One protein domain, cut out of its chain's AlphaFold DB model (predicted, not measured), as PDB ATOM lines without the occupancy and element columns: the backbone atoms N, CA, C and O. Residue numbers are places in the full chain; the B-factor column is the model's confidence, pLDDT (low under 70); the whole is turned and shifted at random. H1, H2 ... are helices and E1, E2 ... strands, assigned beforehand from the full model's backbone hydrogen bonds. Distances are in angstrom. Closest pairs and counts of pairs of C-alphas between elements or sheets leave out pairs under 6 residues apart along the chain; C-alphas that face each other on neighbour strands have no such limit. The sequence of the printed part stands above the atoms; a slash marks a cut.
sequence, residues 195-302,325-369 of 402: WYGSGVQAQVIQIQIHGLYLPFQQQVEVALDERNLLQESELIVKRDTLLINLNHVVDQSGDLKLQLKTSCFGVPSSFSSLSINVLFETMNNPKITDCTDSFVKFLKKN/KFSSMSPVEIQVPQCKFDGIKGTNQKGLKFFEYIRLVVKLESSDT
ATOM      1  N   TRP A 195     147.625  34.500 102.900       80.44
ATOM      2  CA  TRP A 195     147.249  33.503 101.896       80.44
ATOM      3  C   TRP A 195     145.751  33.220 101.954       80.44
ATOM      4  O   TRP A 195     145.036  33.493 100.987       80.44
ATOM      5  N   TYR A 196     145.257  32.806 103.123       75.75
ATOM      6  CA  TYR A 196     143.838  32.512 103.313       75.75
ATOM      7  C   TYR A 196     142.958  33.754 103.108       75.75
ATOM      8  O   TYR A 196     141.820  33.613 102.671       75.75
ATOM      9  N   GLY A 197     143.458  34.960 103.404       70.25
ATOM     10  CA  GLY A 197     142.772  36.246 103.209       70.25
ATOM     11  C   GLY A 197     142.767  36.788 101.776       70.25
ATOM     12  O   GLY A 197     141.958  37.657 101.456       70.25
ATOM     13  N   SER A 198     143.663  36.300 100.918       69.12
ATOM     14  CA  SER A 198     143.906  36.859  99.581       69.12
ATOM     15  C   SER A 198     143.093  36.201  98.465       69.12
ATOM     16  O   SER A 198     143.039  36.727  97.358       69.12
ATOM     17  N   GLY A 199     142.474  35.046  98.728       68.19
ATOM     18  CA  GLY A 199     141.777  34.271  97.701       68.19
ATOM     19  C   GLY A 199     142.700  33.678  96.628       68.19
ATOM     20  O   GLY A 199     142.213  33.232  95.590       68.19
ATOM     21  N   VAL A 200     144.016  33.695  96.862       75.44
ATOM     22  CA  VAL A 200     145.021  33.160  95.944       75.44
ATOM     23  C   VAL A 200     144.850  31.653  95.807       75.44
ATOM     24  O   VAL A 200     144.671  30.929  96.785       75.44
ATOM     25  N   GLN A 201     144.918  31.194  94.565       78.25
ATOM     26  CA  GLN A 201     144.939  29.791  94.192       78.25
ATOM     27  C   GLN A 201     146.296  29.454  93.586       78.25
ATOM     28  O   GLN A 201     146.978  30.294  92.987       78.25
ATOM     29  N   ALA A 202     146.687  28.195  93.741       84.50
ATOM     30  CA  ALA A 202     147.868  27.658  93.096       84.50
ATOM     31  C   ALA A 202     147.445  26.804  91.905       84.50
ATOM     32  O   ALA A 202     146.644  25.890  92.035       84.50
ATOM     33  N   GLN A 203     148.012  27.073  90.743       87.00
ATOM     34  CA  GLN A 203     147.793  26.303  89.532       87.00
ATOM     35  C   GLN A 203     149.058  25.503  89.234       87.00
ATOM     36  O   GLN A 203     150.103  26.067  88.912       87.00
ATOM     37  N   VAL A 204     148.990  24.180  89.356       88.25
ATOM     38  CA  VAL A 204     150.067  23.294  88.909       88.25
ATOM     39  C   VAL A 204     149.993  23.228  87.390       88.25
ATOM     40  O   VAL A 204     149.041  22.674  86.837       88.25
ATOM     41  N   ILE A 205     150.990  23.814  86.726       89.31
ATOM     42  CA  ILE A 205     151.053  23.890  85.260       89.31
ATOM     43  C   ILE A 205     151.950  22.803  84.652       89.31
ATOM     44  O   ILE A 205     151.822  22.451  83.480       89.31
ATOM     45  N   GLN A 206     152.877  22.257  85.445       90.00
ATOM     46  CA  GLN A 206     153.761  21.184  85.002       90.00
ATOM     47  C   GLN A 206     154.251  20.329  86.174       90.00
ATOM     48  O   GLN A 206     154.606  20.851  87.231       90.00
ATOM     49  N   ILE A 207     154.340  19.019  85.959       90.44
ATOM     50  CA  ILE A 207     155.066  18.074  86.811       90.44
ATOM     51  C   ILE A 207     156.262  17.559  86.010       90.44
ATOM     52  O   ILE A 207     156.123  17.156  84.856       90.44
ATOM     53  N   GLN A 208     157.441  17.567  86.621       91.06
ATOM     54  CA  GLN A 208     158.665  17.020  86.049       91.06
ATOM     55  C   GLN A 208     159.200  15.932  86.978       91.06
ATOM     56  O   GLN A 208     159.513  16.215  88.133       91.06
ATOM     57  N   ILE A 209     159.323  14.700  86.495       89.38
ATOM     58  CA  ILE A 209     159.900  13.581  87.246       89.38
ATOM     59  C   ILE A 209     161.303  13.337  86.709       89.38
ATOM     60  O   ILE A 209     161.447  12.985  85.543       89.38
ATOM     61  N   HIS A 210     162.320  13.556  87.542       90.19
ATOM     62  CA  HIS A 210     163.733  13.509  87.155       90.19
ATOM     63  C   HIS A 210     164.413  12.230  87.650       90.19
ATOM     64  O   HIS A 210     164.028  11.670  88.682       90.19
ATOM     65  N   GLY A 211     165.448  11.797  86.925       87.44
ATOM     66  CA  GLY A 211     166.247  10.622  87.272       87.44
ATOM     67  C   GLY A 211     165.463   9.315  87.156       87.44
ATOM     68  O   GLY A 211     165.565   8.452  88.027       87.44
ATOM     69  N   LEU A 212     164.621   9.190  86.125       81.12
ATOM     70  CA  LEU A 212     163.805   8.001  85.915       81.12
ATOM     71  C   LEU A 212     164.656   6.768  85.600       81.12
ATOM     72  O   LEU A 212     165.394   6.720  84.620       81.12
ATOM     73  N   TYR A 213     164.454   5.731  86.399       79.50
ATOM     74  CA  TYR A 213     164.991   4.393  86.242       79.50
ATOM     75  C   TYR A 213     163.832   3.393  86.172       79.50
ATOM     76  O   TYR A 213     163.386   2.849  87.182       79.50
ATOM     77  N   LEU A 214     163.318   3.175  84.962       70.94
ATOM     78  CA  LEU A 214     162.234   2.230  84.705       70.94
ATOM     79  C   LEU A 214     162.803   0.966  84.041       70.94
ATOM     80  O   LEU A 214     163.401   1.072  82.967       70.94
ATOM     81  N   PRO A 215     162.641  -0.233  84.630       65.94
ATOM     82  CA  PRO A 215     162.936  -1.473  83.921       65.94
ATOM     83  C   PRO A 215     162.006  -1.634  82.702       65.94
ATOM     84  O   PRO A 215     160.933  -1.030  82.633       65.94
ATOM     85  N   PHE A 216     162.434  -2.442  81.726       59.22
ATOM     86  CA  PHE A 216     161.733  -2.648  80.451       59.22
ATOM     87  C   PHE A 216     160.232  -2.952  80.663       59.22
ATOM     88  O   PHE A 216     159.889  -3.782  81.501       59.22
ATOM     89  N   GLN A 217     159.361  -2.281  79.890       64.75
ATOM     90  CA  GLN A 217     157.887  -2.429  79.873       64.75
ATOM     91  C   GLN A 217     157.087  -1.892  81.080       64.75
ATOM     92  O   GLN A 217     155.946  -2.312  81.283       64.75
ATOM     93  N   GLN A 218     157.609  -0.918  81.834       71.50
ATOM     94  CA  GLN A 218     156.797  -0.195  82.824       71.50
ATOM     95  C   GLN A 218     156.085   1.038  82.252       71.50
ATOM     96  O   GLN A 218     156.689   1.853  81.555       71.50
ATOM     97  N   GLN A 219     154.810   1.199  82.607       74.94
ATOM     98  CA  GLN A 219     154.052   2.443  82.452       74.94
ATOM     99  C   GLN A 219     154.033   3.199  83.782       74.94
ATOM    100  O   GLN A 219     153.993   2.574  84.843       74.94
ATOM    101  N   VAL A 220     154.064   4.532  83.728       78.44
ATOM    102  CA  VAL A 220     153.931   5.406  84.902       78.44
ATOM    103  C   VAL A 220     152.596   6.128  84.812       78.44
ATOM    104  O   VAL A 220     152.336   6.836  83.845       78.44
ATOM    105  N   GLU A 221     151.773   5.968  85.836       81.06
ATOM    106  CA  GLU A 221     150.528   6.703  86.013       81.06
ATOM    107  C   GLU A 221     150.725   7.751  87.103       81.06
ATOM    108  O   GLU A 221     151.246   7.463  88.187       81.06
ATOM    109  N   VAL A 222     150.274   8.969  86.823       82.25
ATOM    110  CA  VAL A 222     150.299  10.075  87.775       82.25
ATOM    111  C   VAL A 222     148.867  10.491  88.063       82.25
ATOM    112  O   VAL A 222     148.059  10.626  87.149       82.25
ATOM    113  N   ALA A 223     148.535  10.684  89.334       83.00
ATOM    114  CA  ALA A 223     147.227  11.182  89.737       83.00
ATOM    115  C   ALA A 223     147.365  12.324  90.740       83.00
ATOM    116  O   ALA A 223     148.236  12.289  91.614       83.00
ATOM    117  N   LEU A 224     146.475  13.309  90.614       82.56
ATOM    118  CA  LEU A 224     146.298  14.382  91.589       82.56
ATOM    119  C   LEU A 224     144.963  14.218  92.318       82.56
ATOM    120  O   LEU A 224     143.942  13.923  91.691       82.56
ATOM    121  N   ASP A 225     145.003  14.357  93.646       74.81
ATOM    122  CA  ASP A 225     143.851  14.368  94.562       74.81
ATOM    123  C   ASP A 225     142.853  13.208  94.378       74.81
ATOM    124  O   ASP A 225     141.652  13.354  94.586       74.81
ATOM    125  N   GLU A 226     143.361  12.036  93.979       62.94
ATOM    126  CA  GLU A 226     142.634  10.773  93.735       62.94
ATOM    127  C   GLU A 226     141.542  10.803  92.650       62.94
ATOM    128  O   GLU A 226     141.121   9.742  92.191       62.94
ATOM    129  N   ARG A 227     141.102  11.985  92.207       52.22
ATOM    130  CA  ARG A 227     139.970  12.164  91.286       52.22
ATOM    131  C   ARG A 227     140.384  12.271  89.821       52.22
ATOM    132  O   ARG A 227     139.555  12.015  88.957       52.22
ATOM    133  N   ASN A 228     141.650  12.590  89.542       56.50
ATOM    134  CA  ASN A 228     142.142  12.810  88.183       56.50
ATOM    135  C   ASN A 228     143.334  11.891  87.889       56.50
ATOM    136  O   ASN A 228     144.479  12.242  88.178       56.50
ATOM    137  N   LEU A 229     143.075  10.713  87.310       56.91
ATOM    138  CA  LEU A 229     144.124   9.974  86.602       56.91
ATOM    139  C   LEU A 229     144.589  10.860  85.442       56.91
ATOM    140  O   LEU A 229     143.819  11.137  84.525       56.91
ATOM    141  N   LEU A 230     145.842  11.314  85.477       62.44
ATOM    142  CA  LEU A 230     146.463  12.033  84.369       62.44
ATOM    143  C   LEU A 230     146.897  10.996  83.325       62.44
ATOM    144  O   LEU A 230     148.081  10.735  83.143       62.44
ATOM    145  N   GLN A 231     145.925  10.330  82.698       51.09
ATOM    146  CA  GLN A 231     146.186   9.268  81.721       51.09
ATOM    147  C   GLN A 231     146.643   9.807  80.352       51.09
ATOM    148  O   GLN A 231     147.190   9.042  79.565       51.09
ATOM    149  N   GLU A 232     146.478  11.107  80.074       45.56
ATOM    150  CA  GLU A 232     146.631  11.672  78.718       45.56
ATOM    151  C   GLU A 232     147.471  12.959  78.629       45.56
ATOM    152  O   GLU A 232     147.462  13.643  77.606       45.56
ATOM    153  N   SER A 233     148.207  13.341  79.675       48.84
ATOM    154  CA  SER A 233     149.113  14.492  79.554       48.84
ATOM    155  C   SER A 233     150.208  14.188  78.530       48.84
ATOM    156  O   SER A 233     150.771  13.098  78.575       48.84
ATOM    157  N   GLU A 234     150.532  15.135  77.646       48.56
ATOM    158  CA  GLU A 234     151.579  15.001  76.626       48.56
ATOM    159  C   GLU A 234     152.915  14.587  77.275       48.56
ATOM    160  O   GLU A 234     153.625  15.407  77.863       48.56
ATOM    161  N   LEU A 235     153.223  13.286  77.226       56.62
ATOM    162  CA  LEU A 235     154.409  12.705  77.849       56.62
ATOM    163  C   LEU A 235     155.620  13.055  76.988       56.62
ATOM    164  O   LEU A 235     155.918  12.377  76.003       56.62
ATOM    165  N   ILE A 236     156.347  14.104  77.359       59.97
ATOM    166  CA  ILE A 236     157.620  14.415  76.708       59.97
ATOM    167  C   ILE A 236     158.727  13.749  77.518       59.97
ATOM    168  O   ILE A 236     159.178  14.279  78.535       59.97
ATOM    169  N   VAL A 237     159.179  12.582  77.060       65.69
ATOM    170  CA  VAL A 237     160.363  11.925  77.624       65.69
ATOM    171  C   VAL A 237     161.606  12.605  77.057       65.69
ATOM    172  O   VAL A 237     161.914  12.485  75.870       65.69
ATOM    173  N   LYS A 238     162.338  13.331  77.903       64.56
ATOM    174  CA  LYS A 238     163.657  13.880  77.560       64.56
ATOM    175  C   LYS A 238     164.710  13.165  78.390       64.56
ATOM    176  O   LYS A 238     164.843  13.458  79.571       64.56
ATOM    177  N   ARG A 239     165.483  12.276  77.758       73.69
ATOM    178  CA  ARG A 239     166.524  11.456  78.409       73.69
ATOM    179  C   ARG A 239     165.945  10.599  79.547       73.69
ATOM    180  O   ARG A 239     165.397   9.541  79.272       73.69
ATOM    181  N   ASP A 240     166.055  11.081  80.778       80.00
ATOM    182  CA  ASP A 240     165.672  10.476  82.057       80.00
ATOM    183  C   ASP A 240     164.581  11.285  82.784       80.00
ATOM    184  O   ASP A 240     164.291  11.045  83.955       80.00
ATOM    185  N   THR A 241     163.994  12.276  82.111       84.50
ATOM    186  CA  THR A 241     162.980  13.163  82.682       84.50
ATOM    187  C   THR A 241     161.633  12.953  82.003       84.50
ATOM    188  O   THR A 241     161.535  13.033  80.774       84.50
ATOM    189  N   LEU A 242     160.587  12.742  82.805       84.81
ATOM    190  CA  LEU A 242     159.201  12.770  82.347       84.81
ATOM    191  C   LEU A 242     158.584  14.133  82.635       84.81
ATOM    192  O   LEU A 242     158.584  14.589  83.777       84.81
ATOM    193  N   LEU A 243     158.034  14.757  81.598       86.69
ATOM    194  CA  LEU A 243     157.306  16.016  81.699       86.69
ATOM    195  C   LEU A 243     155.818  15.762  81.485       86.69
ATOM    196  O   LEU A 243     155.433  15.109  80.518       86.69
ATOM    197  N   ILE A 244     155.006  16.304  82.384       85.31
ATOM    198  CA  ILE A 244     153.549  16.233  82.363       85.31
ATOM    199  C   ILE A 244     153.053  17.671  82.429       85.31
ATOM    200  O   ILE A 244     153.128  18.310  83.478       85.31
ATOM    201  N   ASN A 245     152.585  18.192  81.296       84.81
ATOM    202  CA  ASN A 245     151.887  19.472  81.257       84.81
ATOM    203  C   ASN A 245     150.440  19.248  81.688       84.81
ATOM    204  O   ASN A 245     149.784  18.311  81.232       84.81
ATOM    205  N   LEU A 246     149.947  20.105  82.567       83.69
ATOM    206  CA  LEU A 246     148.594  20.025  83.093       83.69
ATOM    207  C   LEU A 246     148.125  21.424  83.472       83.69
ATOM    208  O   LEU A 246     148.899  22.372  83.468       83.69
ATOM    209  N   ASN A 247     146.845  21.556  83.787       81.44
ATOM    210  CA  ASN A 247     146.305  22.794  84.320       81.44
ATOM    211  C   ASN A 247     145.437  22.483  85.540       81.44
ATOM    212  O   ASN A 247     144.210  22.543  85.479       81.44
ATOM    213  N   HIS A 248     146.081  22.037  86.619       83.38
ATOM    214  CA  HIS A 248     145.386  21.606  87.826       83.38
ATOM    215  C   HIS A 248     145.342  22.730  88.853       83.38
ATOM    216  O   HIS A 248     146.384  23.211  89.300       83.38
ATOM    217  N   VAL A 249     144.138  23.120  89.260       81.94
ATOM    218  CA  VAL A 249     143.935  24.139  90.291       81.94
ATOM    219  C   VAL A 249     143.923  23.469  91.660       81.94
ATOM    220  O   VAL A 249     143.089  22.614  91.939       81.94
ATOM    221  N   VAL A 250     144.861  23.874  92.506       82.44
ATOM    222  CA  VAL A 250     144.875  23.605  93.941       82.44
ATOM    223  C   VAL A 250     144.016  24.662  94.610       82.44
ATOM    224  O   VAL A 250     144.155  25.863  94.343       82.44
ATOM    225  N   ASP A 251     143.110  24.208  95.466       75.56
ATOM    226  CA  ASP A 251     142.238  25.107  96.200       75.56
ATOM    227  C   ASP A 251     143.019  25.952  97.227       75.56
ATOM    228  O   ASP A 251     144.242  25.877  97.375       75.56
ATOM    229  N   GLN A 252     142.296  26.797  97.957       71.31
ATOM    230  CA  GLN A 252     142.908  27.734  98.895       71.31
ATOM    231  C   GLN A 252     143.493  27.075 100.149       71.31
ATOM    232  O   GLN A 252     144.227  27.740 100.879       71.31
ATOM    233  N   SER A 253     143.223  25.790 100.414       78.19
ATOM    234  CA  SER A 253     143.963  25.068 101.456       78.19
ATOM    235  C   SER A 253     145.456  25.022 101.124       78.19
ATOM    236  O   SER A 253     146.293  25.024 102.029       78.19
ATOM    237  N   GLY A 254     145.783  25.030  99.825       85.50
ATOM    238  CA  GLY A 254     147.118  24.787  99.306       85.50
ATOM    239  C   GLY A 254     147.525  23.316  99.380       85.50
ATOM    240  O   GLY A 254     148.643  22.999  98.985       85.50
ATOM    241  N   ASP A 255     146.669  22.426  99.881       89.75
ATOM    242  CA  ASP A 255     146.970  21.008 100.024       89.75
ATOM    243  C   ASP A 255     146.890  20.308  98.666       89.75
ATOM    244  O   ASP A 255     145.877  20.364  97.974       89.75
ATOM    245  N   LEU A 256     147.982  19.652  98.284       91.00
ATOM    246  CA  LEU A 256     148.121  18.934  97.024       91.00
ATOM    247  C   LEU A 256     148.579  17.510  97.303       91.00
ATOM    248  O   LEU A 256     149.619  17.300  97.938       91.00
ATOM    249  N   LYS A 257     147.855  16.528  96.763       90.38
ATOM    250  CA  LYS A 257     148.243  15.121  96.813       90.38
ATOM    251  C   LYS A 257     148.632  14.614  95.434       90.38
ATOM    252  O   LYS A 257     147.812  14.531  94.529       90.38
ATOM    253  N   LEU A 258     149.877  14.177  95.318       89.62
ATOM    254  CA  LEU A 258     150.429  13.504  94.156       89.62
ATOM    255  C   LEU A 258     150.532  12.000  94.420       89.62
ATOM    256  O   LEU A 258     151.078  11.571  95.435       89.62
ATOM    257  N   GLN A 259     150.044  11.191  93.488       87.44
ATOM    258  CA  GLN A 259     150.231   9.744  93.482       87.44
ATOM    259  C   GLN A 259     150.963   9.326  92.214       87.44
ATOM    260  O   GLN A 259     150.619   9.757  91.116       87.44
ATOM    261  N   LEU A 260     151.952   8.458  92.385       84.88
ATOM    262  CA  LEU A 260     152.696   7.812  91.318       84.88
ATOM    263  C   LEU A 260     152.442   6.315  91.412       84.88
ATOM    264  O   LEU A 260     152.665   5.700  92.460       84.88
ATOM    265  N   LYS A 261     152.000   5.721  90.314       81.69
ATOM    266  CA  LYS A 261     151.857   4.276  90.182       81.69
ATOM    267  C   LYS A 261     152.682   3.820  89.003       81.69
ATOM    268  O   LYS A 261     152.787   4.534  88.011       81.69
ATOM    269  N   THR A 262     153.258   2.631  89.102       78.00
ATOM    270  CA  THR A 262     153.765   1.951  87.912       78.00
ATOM    271  C   THR A 262     153.042   0.644  87.704       78.00
ATOM    272  O   THR A 262     152.608   0.004  88.668       78.00
ATOM    273  N   SER A 263     152.904   0.261  86.442       74.75
ATOM    274  CA  SER A 263     152.343  -1.019  86.037       74.75
ATOM    275  C   SER A 263     153.248  -1.690  85.008       74.75
ATOM    276  O   SER A 263     153.915  -1.028  84.215       74.75
ATOM    277  N   CYS A 264     153.289  -3.019  85.035       75.62
ATOM    278  CA  CYS A 264     153.976  -3.851  84.054       75.62
ATOM    279  C   CYS A 264     152.946  -4.811  83.460       75.62
ATOM    280  O   CYS A 264     152.291  -5.538  84.204       75.62
ATOM    281  N   PHE A 265     152.741  -4.774  82.141       75.12
ATOM    282  CA  PHE A 265     151.676  -5.533  81.460       75.12
ATOM    283  C   PHE A 265     150.275  -5.353  82.082       75.12
ATOM    284  O   PHE A 265     149.503  -6.303  82.188       75.12
ATOM    285  N   GLY A 266     149.952  -4.138  82.539       67.88
ATOM    286  CA  GLY A 266     148.673  -3.835  83.196       67.88
ATOM    287  C   GLY A 266     148.561  -4.320  84.646       67.88
ATOM    288  O   GLY A 266     147.545  -4.075  85.291       67.88
ATOM    289  N   VAL A 267     149.597  -4.963  85.193       70.12
ATOM    290  CA  VAL A 267     149.658  -5.364  86.603       70.12
ATOM    291  C   VAL A 267     150.332  -4.252  87.411       70.12
ATOM    292  O   VAL A 267     151.478  -3.909  87.104       70.12
ATOM    293  N   PRO A 268     149.677  -3.681  88.442       70.19
ATOM    294  CA  PRO A 268     150.295  -2.684  89.313       70.19
ATOM    295  C   PRO A 268     151.566  -3.239  89.960       70.19
ATOM    296  O   PRO A 268     151.522  -4.225  90.693       70.19
ATOM    297  N   SER A 269     152.704  -2.605  89.694       66.44
ATOM    298  CA  SER A 269     154.006  -3.030  90.208       66.44
ATOM    299  C   SER A 269     154.444  -2.240  91.432       66.44
ATOM    300  O   SER A 269     155.246  -2.735  92.223       66.44
ATOM    301  N   SER A 270     153.990  -0.995  91.589       69.06
ATOM    302  CA  SER A 270     154.541  -0.091  92.598       69.06
ATOM    303  C   SER A 270     153.665   1.146  92.834       69.06
ATOM    304  O   SER A 270     153.037   1.645  91.902       69.06
ATOM    305  N   PHE A 271     153.646   1.655  94.074       79.00
ATOM    306  CA  PHE A 271     152.888   2.846  94.491       79.00
ATOM    307  C   PHE A 271     153.744   3.793  95.348       79.00
ATOM    308  O   PHE A 271     154.422   3.348  96.274       79.00
ATOM    309  N   SER A 272     153.679   5.094  95.061       84.88
ATOM    310  CA  SER A 272     154.226   6.152  95.909       84.88
ATOM    311  C   SER A 272     153.263   7.328  95.981       84.88
ATOM    312  O   SER A 272     152.616   7.657  94.989       84.88
ATOM    313  N   SER A 273     153.196   8.003  97.125       88.50
ATOM    314  CA  SER A 273     152.409   9.227  97.260       88.50
ATOM    315  C   SER A 273     153.170  10.335  97.967       88.50
ATOM    316  O   SER A 273     154.068  10.092  98.767       88.50
ATOM    317  N   LEU A 274     152.785  11.565  97.673       91.19
ATOM    318  CA  LEU A 274     153.308  12.768  98.285       91.19
ATOM    319  C   LEU A 274     152.140  13.710  98.553       91.19
ATOM    320  O   LEU A 274     151.414  14.052  97.626       91.19
ATOM    321  N   SER A 275     152.000  14.170  99.789       92.94
ATOM    322  CA  SER A 275     151.103  15.277 100.115       92.94
ATOM    323  C   SER A 275     151.916  16.467 100.595       92.94
ATOM    324  O   SER A 275     152.694  16.343 101.539       92.94
ATOM    325  N   ILE A 276     151.746  17.619  99.965       94.12
ATOM    326  CA  ILE A 276     152.429  18.865 100.330       94.12
ATOM    327  C   ILE A 276     151.416  19.986 100.475       94.12
ATOM    328  O   ILE A 276     150.331  19.921  99.901       94.12
ATOM    329  N   ASN A 277     151.816  21.045 101.170       93.12
ATOM    330  CA  ASN A 277     151.087  22.296 101.141       93.12
ATOM    331  C   ASN A 277     151.877  23.319 100.316       93.12
ATOM    332  O   ASN A 277     152.985  23.711 100.679       93.12
ATOM    333  N   VAL A 278     151.307  23.738  99.187       89.94
ATOM    334  CA  VAL A 278     151.945  24.612  98.198       89.94
ATOM    335  C   VAL A 278     152.397  25.935  98.809       89.94
ATOM    336  O   VAL A 278     153.466  26.424  98.444       89.94
ATOM    337  N   LEU A 279     151.638  26.498  99.756       87.00
ATOM    338  CA  LEU A 279     152.037  27.714 100.462       87.00
ATOM    339  C   LEU A 279     153.353  27.484 101.215       87.00
ATOM    340  O   LEU A 279     154.289  28.259 101.040       87.00
ATOM    341  N   PHE A 280     153.449  26.417 102.011       89.06
ATOM    342  CA  PHE A 280     154.650  26.111 102.799       89.06
ATOM    343  C   PHE A 280     155.855  25.766 101.931       89.06
ATOM    344  O   PHE A 280     156.953  26.256 102.179       89.06
ATOM    345  N   GLU A 281     155.655  25.005 100.860       90.12
ATOM    346  CA  GLU A 281     156.730  24.711  99.911       90.12
ATOM    347  C   GLU A 281     157.216  25.967  99.168       90.12
ATOM    348  O   GLU A 281     158.415  26.153  98.965       90.12
ATOM    349  N   THR A 282     156.306  26.879  98.821       83.25
ATOM    350  CA  THR A 282     156.649  28.185  98.229       83.25
ATOM    351  C   THR A 282     157.423  29.050  99.226       83.25
ATOM    352  O   THR A 282     158.444  29.643  98.887       83.25
ATOM    353  N   MET A 283     156.963  29.080 100.475       80.75
ATOM    354  CA  MET A 283     157.564  29.796 101.601       80.75
ATOM    355  C   MET A 283     158.978  29.312 101.964       80.75
ATOM    356  O   MET A 283     159.770  30.086 102.504       80.75
ATOM    357  N   ASN A 284     159.284  28.044 101.696       77.56
ATOM    358  CA  ASN A 284     160.584  27.418 101.944       77.56
ATOM    359  C   ASN A 284     161.532  27.499 100.732       77.56
ATOM    360  O   ASN A 284     162.663  27.019 100.808       77.56
ATOM    361  N   ASN A 285     161.104  28.094  99.614       72.00
ATOM    362  CA  ASN A 285     161.914  28.162  98.404       72.00
ATOM    363  C   ASN A 285     163.001  29.252  98.507       72.00
ATOM    364  O   ASN A 285     162.663  30.438  98.540       72.00
ATOM    365  N   PRO A 286     164.300  28.896  98.449       62.81
ATOM    366  CA  PRO A 286     165.389  29.851  98.622       62.81
ATOM    367  C   PRO A 286     165.425  30.958  97.550       62.81
ATOM    368  O   PRO A 286     165.797  32.094  97.829       62.81
ATOM    369  N   LYS A 287     164.972  30.656  96.321       59.56
ATOM    370  CA  LYS A 287     164.877  31.642  95.225       59.56
ATOM    371  C   LYS A 287     163.786  32.692  95.472       59.56
ATOM    372  O   LYS A 287     163.772  33.726  94.814       59.56
ATOM    373  N   ILE A 288     162.853  32.402  96.380       56.47
ATOM    374  CA  ILE A 288     161.792  33.313  96.820       56.47
ATOM    375  C   ILE A 288     162.206  34.019  98.116       56.47
ATOM    376  O   ILE A 288     161.865  35.186  98.300       56.47
ATOM    377  N   THR A 289     162.988  33.370  98.988       48.31
ATOM    378  CA  THR A 289     163.445  33.964 100.257       48.31
ATOM    379  C   THR A 289     164.428  35.125 100.093       48.31
ATOM    380  O   THR A 289     164.547  35.915 101.021       48.31
ATOM    381  N   ASP A 290     165.050  35.313  98.921       43.94
ATOM    382  CA  ASP A 290     165.806  36.545  98.612       43.94
ATOM    383  C   ASP A 290     164.904  37.791  98.474       43.94
ATOM    384  O   ASP A 290     165.394  38.916  98.384       43.94
ATOM    385  N   CYS A 291     163.578  37.621  98.486       43.34
ATOM    386  CA  CYS A 291     162.587  38.692  98.482       43.34
ATOM    387  C   CYS A 291     161.274  38.207  99.119       43.34
ATOM    388  O   CYS A 291     160.281  37.980  98.416       43.34
ATOM    389  N   THR A 292     161.210  38.187 100.454       52.09
ATOM    390  CA  THR A 292     159.929  38.279 101.187       52.09
ATOM    391  C   THR A 292     159.037  39.384 100.603       52.09
ATOM    392  O   THR A 292     157.824  39.235 100.518       52.09
ATOM    393  N   ASP A 293     159.633  40.428 100.033       60.69
ATOM    394  CA  ASP A 293     158.959  41.517  99.343       60.69
ATOM    395  C   ASP A 293     158.006  41.125  98.204       60.69
ATOM    396  O   ASP A 293     156.911  41.667  98.158       60.69
ATOM    397  N   SER A 294     158.360  40.248  97.258       65.81
ATOM    398  CA  SER A 294     157.535  40.076  96.041       65.81
ATOM    399  C   SER A 294     156.282  39.230  96.287       65.81
ATOM    400  O   SER A 294     155.182  39.617  95.886       65.81
ATOM    401  N   PHE A 295     156.441  38.122  97.015       72.38
ATOM    402  CA  PHE A 295     155.350  37.241  97.417       72.38
ATOM    403  C   PHE A 295     154.441  37.927  98.444       72.38
ATOM    404  O   PHE A 295     153.225  37.960  98.257       72.38
ATOM    405  N   VAL A 296     155.003  38.596  99.462       71.81
ATOM    406  CA  VAL A 296     154.207  39.382 100.422       71.81
ATOM    407  C   VAL A 296     153.496  40.543  99.728       71.81
ATOM    408  O   VAL A 296     152.318  40.765 100.000       71.81
ATOM    409  N   LYS A 297     154.151  41.281  98.813       73.75
ATOM    410  CA  LYS A 297     153.492  42.347  98.028       73.75
ATOM    411  C   LYS A 297     152.358  41.783  97.179       73.75
ATOM    412  O   LYS A 297     151.314  42.422  97.101       73.75
ATOM    413  N   PHE A 298     152.529  40.605  96.577       73.75
ATOM    414  CA  PHE A 298     151.468  39.936  95.825       73.75
ATOM    415  C   PHE A 298     150.274  39.586  96.718       73.75
ATOM    416  O   PHE A 298     149.149  39.960  96.385       73.75
ATOM    417  N   LEU A 299     150.505  38.954  97.872       73.88
ATOM    418  CA  LEU A 299     149.434  38.623  98.814       73.88
ATOM    419  C   LEU A 299     148.737  39.883  99.349       73.88
ATOM    420  O   LEU A 299     147.516  39.963  99.302       73.88
ATOM    421  N   LYS A 300     149.496  40.901  99.781       72.69
ATOM    422  CA  LYS A 300     148.956  42.181 100.280       72.69
ATOM    423  C   LYS A 300     148.166  42.938  99.215       72.69
ATOM    424  O   LYS A 300     147.107  43.473  99.516       72.69
ATOM    425  N   LYS A 301     148.637  42.964  97.963       70.88
ATOM    426  CA  LYS A 301     147.911  43.581  96.838       70.88
ATOM    427  C   LYS A 301     146.555  42.915  96.598       70.88
ATOM    428  O   LYS A 301     145.620  43.580  96.168       70.88
ATOM    429  N   ASN A 302     146.474  41.611  96.844       66.94
ATOM    430  CA  ASN A 302     145.263  40.818  96.666       66.94
ATOM    431  C   ASN A 302     144.477  40.622  97.972       66.94
ATOM    432  O   ASN A 302     143.440  39.968  97.968       66.94
ATOM    433  N   LYS A 325     140.078  39.904  85.783       42.31
ATOM    434  CA  LYS A 325     141.496  40.286  85.721       42.31
ATOM    435  C   LYS A 325     142.282  39.472  86.745       42.31
ATOM    436  O   LYS A 325     142.219  39.742  87.937       42.31
ATOM    437  N   PHE A 326     143.070  38.513  86.275       48.62
ATOM    438  CA  PHE A 326     143.985  37.766  87.132       48.62
ATOM    439  C   PHE A 326     145.290  38.541  87.317       48.62
ATOM    440  O   PHE A 326     145.936  38.937  86.344       48.62
ATOM    441  N   SER A 327     145.710  38.735  88.567       58.44
ATOM    442  CA  SER A 327     147.114  39.040  88.846       58.44
ATOM    443  C   SER A 327     147.865  37.721  89.033       58.44
ATOM    444  O   SER A 327     147.362  36.815  89.697       58.44
ATOM    445  N   SER A 328     149.038  37.587  88.409       60.53
ATOM    446  CA  SER A 328     149.852  36.369  88.482       60.53
ATOM    447  C   SER A 328     151.309  36.689  88.806       60.53
ATOM    448  O   SER A 328     151.815  37.754  88.444       60.53
ATOM    449  N   MET A 329     151.963  35.772  89.519       73.38
ATOM    450  CA  MET A 329     153.411  35.787  89.733       73.38
ATOM    451  C   MET A 329     154.120  34.923  88.688       73.38
ATOM    452  O   MET A 329     153.509  34.044  88.073       73.38
ATOM    453  N   SER A 330     155.428  35.140  88.520       76.19
ATOM    454  CA  SER A 330     156.281  34.177  87.821       76.19
ATOM    455  C   SER A 330     156.120  32.786  88.450       76.19
ATOM    456  O   SER A 330     156.022  32.701  89.678       76.19
ATOM    457  N   PRO A 331     156.093  31.706  87.648       84.50
ATOM    458  CA  PRO A 331     155.943  30.363  88.184       84.50
ATOM    459  C   PRO A 331     157.017  30.019  89.222       84.50
ATOM    460  O   PRO A 331     158.197  30.327  89.051       84.50
ATOM    461  N   VAL A 332     156.583  29.354  90.285       85.75
ATOM    462  CA  VAL A 332     157.401  28.836  91.376       85.75
ATOM    463  C   VAL A 332     157.735  27.376  91.097       85.75
ATOM    464  O   VAL A 332     156.858  26.582  90.758       85.75
ATOM    465  N   GLU A 333     159.001  27.007  91.267       90.12
ATOM    466  CA  GLU A 333     159.447  25.617  91.175       90.12
ATOM    467  C   GLU A 333     159.545  25.002  92.574       90.12
ATOM    468  O   GLU A 333     160.381  25.417  93.373       90.12
ATOM    469  N   ILE A 334     158.733  23.991  92.867       91.00
ATOM    470  CA  ILE A 334     158.813  23.211  94.108       91.00
ATOM    471  C   ILE A 334     159.513  21.895  93.792       91.00
ATOM    472  O   ILE A 334     159.016  21.110  92.987       91.00
ATOM    473  N   GLN A 335     160.663  21.641  94.415       92.00
ATOM    474  CA  GLN A 335     161.425  20.411  94.212       92.00
ATOM    475  C   GLN A 335     161.342  19.512  95.444       92.00
ATOM    476  O   GLN A 335     161.756  19.905  96.530       92.00
ATOM    477  N   VAL A 336     160.870  18.278  95.261       90.44
ATOM    478  CA  VAL A 336     160.712  17.300  96.343       90.44
ATOM    479  C   VAL A 336     161.509  16.034  96.025       90.44
ATOM    480  O   VAL A 336     161.220  15.369  95.026       90.44
ATOM    481  N   PRO A 337     162.508  15.667  96.850       90.19
ATOM    482  CA  PRO A 337     163.295  14.460  96.629       90.19
ATOM    483  C   PRO A 337     162.477  13.197  96.913       90.19
ATOM    484  O   PRO A 337     161.607  13.177  97.785       90.19
ATOM    485  N   GLN A 338     162.815  12.107  96.228       87.44
ATOM    486  CA  GLN A 338     162.153  10.806  96.345       87.44
ATOM    487  C   GLN A 338     162.071  10.296  97.792       87.44
ATOM    488  O   GLN A 338     161.058   9.731  98.199       87.44
ATOM    489  N   CYS A 339     163.092  10.559  98.612       85.50
ATOM    490  CA  CYS A 339     163.145  10.122 100.010       85.50
ATOM    491  C   CYS A 339     162.067  10.742 100.919       85.50
ATOM    492  O   CYS A 339     161.908  10.299 102.054       85.50
ATOM    493  N   LYS A 340     161.344  11.757 100.432       87.12
ATOM    494  CA  LYS A 340     160.225  12.406 101.120       87.12
ATOM    495  C   LYS A 340     158.865  11.803 100.727       87.12
ATOM    496  O   LYS A 340     157.853  12.195 101.300       87.12
ATOM    497  N   PHE A 341     158.811  10.875  99.774       87.69
ATOM    498  CA  PHE A 341     157.565  10.232  99.364       87.69
ATOM    499  C   PHE A 341     157.192   9.081 100.297       87.69
ATOM    500  O   PHE A 341     158.037   8.288 100.724       87.69
ATOM    501  N   ASP A 342     155.892   8.953 100.532       85.12
ATOM    502  CA  ASP A 342     155.294   7.778 101.140       85.12
ATOM    503  C   ASP A 342     155.348   6.605 100.152       85.12
ATOM    504  O   ASP A 342     155.152   6.776  98.941       85.12
ATOM    505  N   GLY A 343     155.644   5.412 100.665       75.44
ATOM    506  CA  GLY A 343     155.565   4.167  99.907       75.44
ATOM    507  C   GLY A 343     154.166   3.555  99.944       75.44
ATOM    508  O   GLY A 343     153.147   4.248  99.951       75.44
ATOM    509  N   ILE A 344     154.111   2.225  99.972       63.41
ATOM    510  CA  ILE A 344     152.852   1.474 100.000       63.41
ATOM    511  C   ILE A 344     152.116   1.754 101.319       63.41
ATOM    512  O   ILE A 344     152.716   1.670 102.397       63.41
ATOM    513  N   LYS A 345     150.808   2.055 101.231       56.66
ATOM    514  CA  LYS A 345     149.924   2.286 102.389       56.66
ATOM    515  C   LYS A 345     150.134   1.196 103.451       56.66
ATOM    516  O   LYS A 345     150.032   0.010 103.149       56.66
ATOM    517  N   GLY A 346     150.414   1.607 104.689       46.44
ATOM    518  CA  GLY A 346     150.591   0.692 105.822       46.44
ATOM    519  C   GLY A 346     151.962   0.009 105.918       46.44
ATOM    520  O   GLY A 346     152.103  -0.922 106.707       46.44
ATOM    521  N   THR A 347     152.967   0.448 105.150       49.78
ATOM    522  CA  THR A 347     154.336  -0.094 105.212       49.78
ATOM    523  C   THR A 347     155.366   0.988 105.538       49.78
ATOM    524  O   THR A 347     155.211   2.138 105.139       49.78
ATOM    525  N   ASN A 348     156.470   0.599 106.186       48.72
ATOM    526  CA  ASN A 348     157.630   1.470 106.441       48.72
ATOM    527  C   ASN A 348     158.547   1.601 105.206       48.72
ATOM    528  O   ASN A 348     159.710   1.996 105.316       48.72
ATOM    529  N   GLN A 349     158.074   1.195 104.022       52.66
ATOM    530  CA  GLN A 349     158.866   1.290 102.806       52.66
ATOM    531  C   GLN A 349     158.895   2.748 102.347       52.66
ATOM    532  O   GLN A 349     157.858   3.382 102.164       52.66
ATOM    533  N   LYS A 350     160.107   3.283 102.156       56.78
ATOM    534  CA  LYS A 350     160.312   4.567 101.474       56.78
ATOM    535  C   LYS A 350     159.698   4.486 100.073       56.78
ATOM    536  O   LYS A 350     159.630   3.390  99.514       56.78
ATOM    537  N   GLY A 351     159.275   5.632  99.530       57.53
ATOM    538  CA  GLY A 351     158.751   5.744  98.170       57.53
ATOM    539  C   GLY A 351     159.617   5.042  97.116       57.53
ATOM    540  O   GLY A 351     160.736   4.589  97.362       57.53
ATOM    541  N   LEU A 352     159.095   4.933  95.908       64.06
ATOM    542  CA  LEU A 352     159.690   4.093  94.874       64.06
ATOM    543  C   LEU A 352     161.087   4.567  94.458       64.06
ATOM    544  O   LEU A 352     161.302   5.754  94.258       64.06
ATOM    545  N   LYS A 353     162.031   3.634  94.278       71.69
ATOM    546  CA  LYS A 353     163.418   3.917  93.852       71.69
ATOM    547  C   LYS A 353     163.573   4.056  92.329       71.69
ATOM    548  O   LYS A 353     164.623   3.716  91.794       71.69
ATOM    549  N   PHE A 354     162.519   4.471  91.626       78.56
ATOM    550  CA  PHE A 354     162.567   4.639  90.169       78.56
ATOM    551  C   PHE A 354     162.787   6.094  89.747       78.56
ATOM    552  O   PHE A 354     162.891   6.344  88.559       78.56
ATOM    553  N   PHE A 355     162.827   7.057  90.668       86.44
ATOM    554  CA  PHE A 355     163.080   8.468  90.364       86.44
ATOM    555  C   PHE A 355     163.960   9.095  91.449       86.44
ATOM    556  O   PHE A 355     164.035   8.573  92.561       86.44
ATOM    557  N   GLU A 356     164.606  10.219  91.151       88.69
ATOM    558  CA  GLU A 356     165.440  10.940  92.122       88.69
ATOM    559  C   GLU A 356     164.660  12.046  92.837       88.69
ATOM    560  O   GLU A 356     164.706  12.171  94.066       88.69
ATOM    561  N   TYR A 357     163.915  12.852  92.082       91.06
ATOM    562  CA  TYR A 357     163.079  13.925  92.613       91.06
ATOM    563  C   TYR A 357     161.967  14.312  91.636       91.06
ATOM    564  O   TYR A 357     162.029  14.030  90.439       91.06
ATOM    565  N   ILE A 358     160.952  15.000  92.157       91.88
ATOM    566  CA  ILE A 358     159.927  15.666  91.355       91.88
ATOM    567  C   ILE A 358     160.092  17.174  91.467       91.88
ATOM    568  O   ILE A 358     160.375  17.694  92.545       91.88
ATOM    569  N   ARG A 359     159.900  17.877  90.351       93.19
ATOM    570  CA  ARG A 359     159.737  19.325  90.304       93.19
ATOM    571  C   ARG A 359     158.318  19.661  89.862       93.19
ATOM    572  O   ARG A 359     157.898  19.272  88.777       93.19
ATOM    573  N   LEU A 360     157.595  20.391  90.697       92.25
ATOM    574  CA  LEU A 360     156.296  20.966  90.377       92.25
ATOM    575  C   LEU A 360     156.511  22.411  89.940       92.25
ATOM    576  O   LEU A 360     157.183  23.169  90.635       92.25
ATOM    577  N   VAL A 361     155.939  22.792  88.805       91.31
ATOM    578  CA  VAL A 361     155.896  24.183  88.357       91.31
ATOM    579  C   VAL A 361     154.506  24.714  88.670       91.31
ATOM    580  O   VAL A 361     153.508  24.234  88.126       91.31
ATOM    581  N   VAL A 362     154.450  25.682  89.578       89.31
ATOM    582  CA  VAL A 362     153.211  26.226  90.128       89.31
ATOM    583  C   VAL A 362     153.097  27.698  89.780       89.31
ATOM    584  O   VAL A 362     153.975  28.495  90.096       89.31
ATOM    585  N   LYS A 363     151.993  28.086  89.159       87.38
ATOM    586  CA  LYS A 363     151.626  29.478  88.940       87.38
ATOM    587  C   LYS A 363     150.668  29.917  90.042       87.38
ATOM    588  O   LYS A 363     149.679  29.242  90.303       87.38
ATOM    589  N   LEU A 364     150.956  31.037  90.693       83.00
ATOM    590  CA  LEU A 364     150.047  31.624  91.677       83.00
ATOM    591  C   LEU A 364     149.143  32.635  90.981       83.00
ATOM    592  O   LEU A 364     149.638  33.556  90.324       83.00
ATOM    593  N   GLU A 365     147.834  32.455  91.127       75.31
ATOM    594  CA  GLU A 365     146.812  33.301  90.514       75.31
ATOM    595  C   GLU A 365     145.814  33.776  91.571       75.31
ATOM    596  O   GLU A 365     145.469  33.051  92.501       75.31
ATOM    597  N   SER A 366     145.343  35.012  91.436       67.69
ATOM    598  CA  SER A 366     144.260  35.565  92.254       67.69
ATOM    599  C   SER A 366     143.047  35.822  91.365       67.69
ATOM    600  O   SER A 366     143.169  36.540  90.368       67.69
ATOM    601  N   SER A 367     141.898  35.226  91.701       57.97
ATOM    602  CA  SER A 367     140.620  35.473  91.020       57.97
ATOM    603  C   SER A 367     139.865  36.640  91.654       57.97
ATOM    604  O   SER A 367     139.848  36.796  92.876       57.97
ATOM    605  N   ASP A 368     139.150  37.424  90.845       47.59
ATOM    606  CA  ASP A 368     138.379  38.562  91.357       47.59
ATOM    607  C   ASP A 368     137.103  38.162  92.128       47.59
ATOM    608  O   ASP A 368     136.621  38.926  92.970       47.59
ATOM    609  N   THR A 369     136.581  36.956  91.902       44.22
ATOM    610  CA  THR A 369     135.300  36.469  92.434       44.22
ATOM    611  C   THR A 369     135.421  35.820  93.815       44.22
ATOM    612  O   THR A 369     136.137  34.840  94.015       44.22
TER     613      THR A 369
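AT A GLANCE: This is residues 195 to 302 and 325 to 369 of the 402 residues of the protein "Protein involved in sporulation" of Komagataella phaffii (strain ATCC 76273 / CBS 7435 / CECT 11047 / NRRL Y-11430 / Wegner 21-1) (UniProt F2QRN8). Two twisted antiparallel sheets, a larger one of five strands and a smaller one of three, are staggered along the longest axis and only partly face to face. The short helix H2, which follows E6 without a break, packs over the larger sheet, and H1 and H4 cluster at the end of the domain away from the turn between E5 and E6. The printed part has 153 residues with four named helices and eight named strands, in the order H1 E1 E2 E3 E4 E5 E6 H2 H3 H4 E7 E8, and its class is mixed, helices and strands. The larger sheet runs E3 E4 E1 E8 E7 and the smaller E2 E5 E6. The whole is compact, with a radius of gyration of the C-alphas of 16.5 A, yet elongated, with spans of 51 by 32 by 28 A.

IN THESE COORDINATES: In the larger sheet, E1 is residues 200 to 210, 28.5 A long, from C-alpha 200 at (145.021, 33.160, 95.944) to C-alpha 210 at (163.733, 13.509, 87.155). E8 is residues 357 to 366, 28.7 A, ending at C-alpha 366 at (144.260, 35.565, 92.254). E4 is residues 241 to 250, 23.7 A; E7 is residues 332 to 337, 16.4 A; E3 is residues 236 to 238. In the smaller sheet, E2 is residues 218 to 224, 20.0 A; E5 is residues 255 to 264, 30.4 A; E6 is residues 267 to 277, 31.3 A. E1 bends by 51 degrees at residue 205, E4 by 73 degrees at residue 247 and E6 by 51 degrees at residue 270. The helices are H1, residues 195 to 198, starting at C-alpha 195 at (147.249, 33.503, 101.896); H2, residues 278 to 283; H3, residues 286 to 289; and H4, residues 292 to 301, 13.8 A long.

HOW THE PARTS SIT: In the larger sheet, E1 and E8 are antiparallel neighbours at 160 degrees, with N 203 and O 363 2.8 A apart, within hydrogen-bond range. On the other side of E1 is E4, at 166 degrees, with N 244 and O 207 at 2.8 A. The edge strand E3 forms a hairpin with E4, with N 241 and O 238 at 2.9 A. The other edge strand, E7, forms a hairpin with E8, with N 334 and O 360 at 2.8 A. In the smaller sheet, E5 is the inner strand: N 221 and O 261 are 2.8 A apart towards E2, and N 258 and O 274 are 2.8 A apart in the hairpin with E6. Between the sheets, the closest C-alphas of E4 and E5 are those of Val 250 and Leu 256, 6.5 A. H2 is on the larger sheet; its closest C-alphas with E7 are those of Glu 281 and Ile 334, 6.3 A. H4 only grazes that sheet, with its residues 295 to 301. H1 and H4 only just touch, with 3 pairs of C-alphas within 8 A, the closest those of Ser 198 and Leu 299, 5.9 A. H2 and H3 are close but not clearly touching, with Met 283 and Thr 289 closest, their C-alphas 7.3 A apart. Every O i to N i+4 pair is within hydrogen-bond range in H2 and H4; H1 and H3 are too short for such a pair.

THE WHOLE: The two C-alphas farthest apart are those of Phe 265 and Lys 301, 51.6 A. Residues 303 to 324 are not printed, and C-alphas 302 and 325 are 11.6 A apart across the cut. The links E2 to E3 and E7 to E8 are long; the latter is residues 338 to 356. Mean pLDDT of the printed part is 74.8, and 48 residues are under 70, among them 226 to 238, 286 to 294 and 344 to 352.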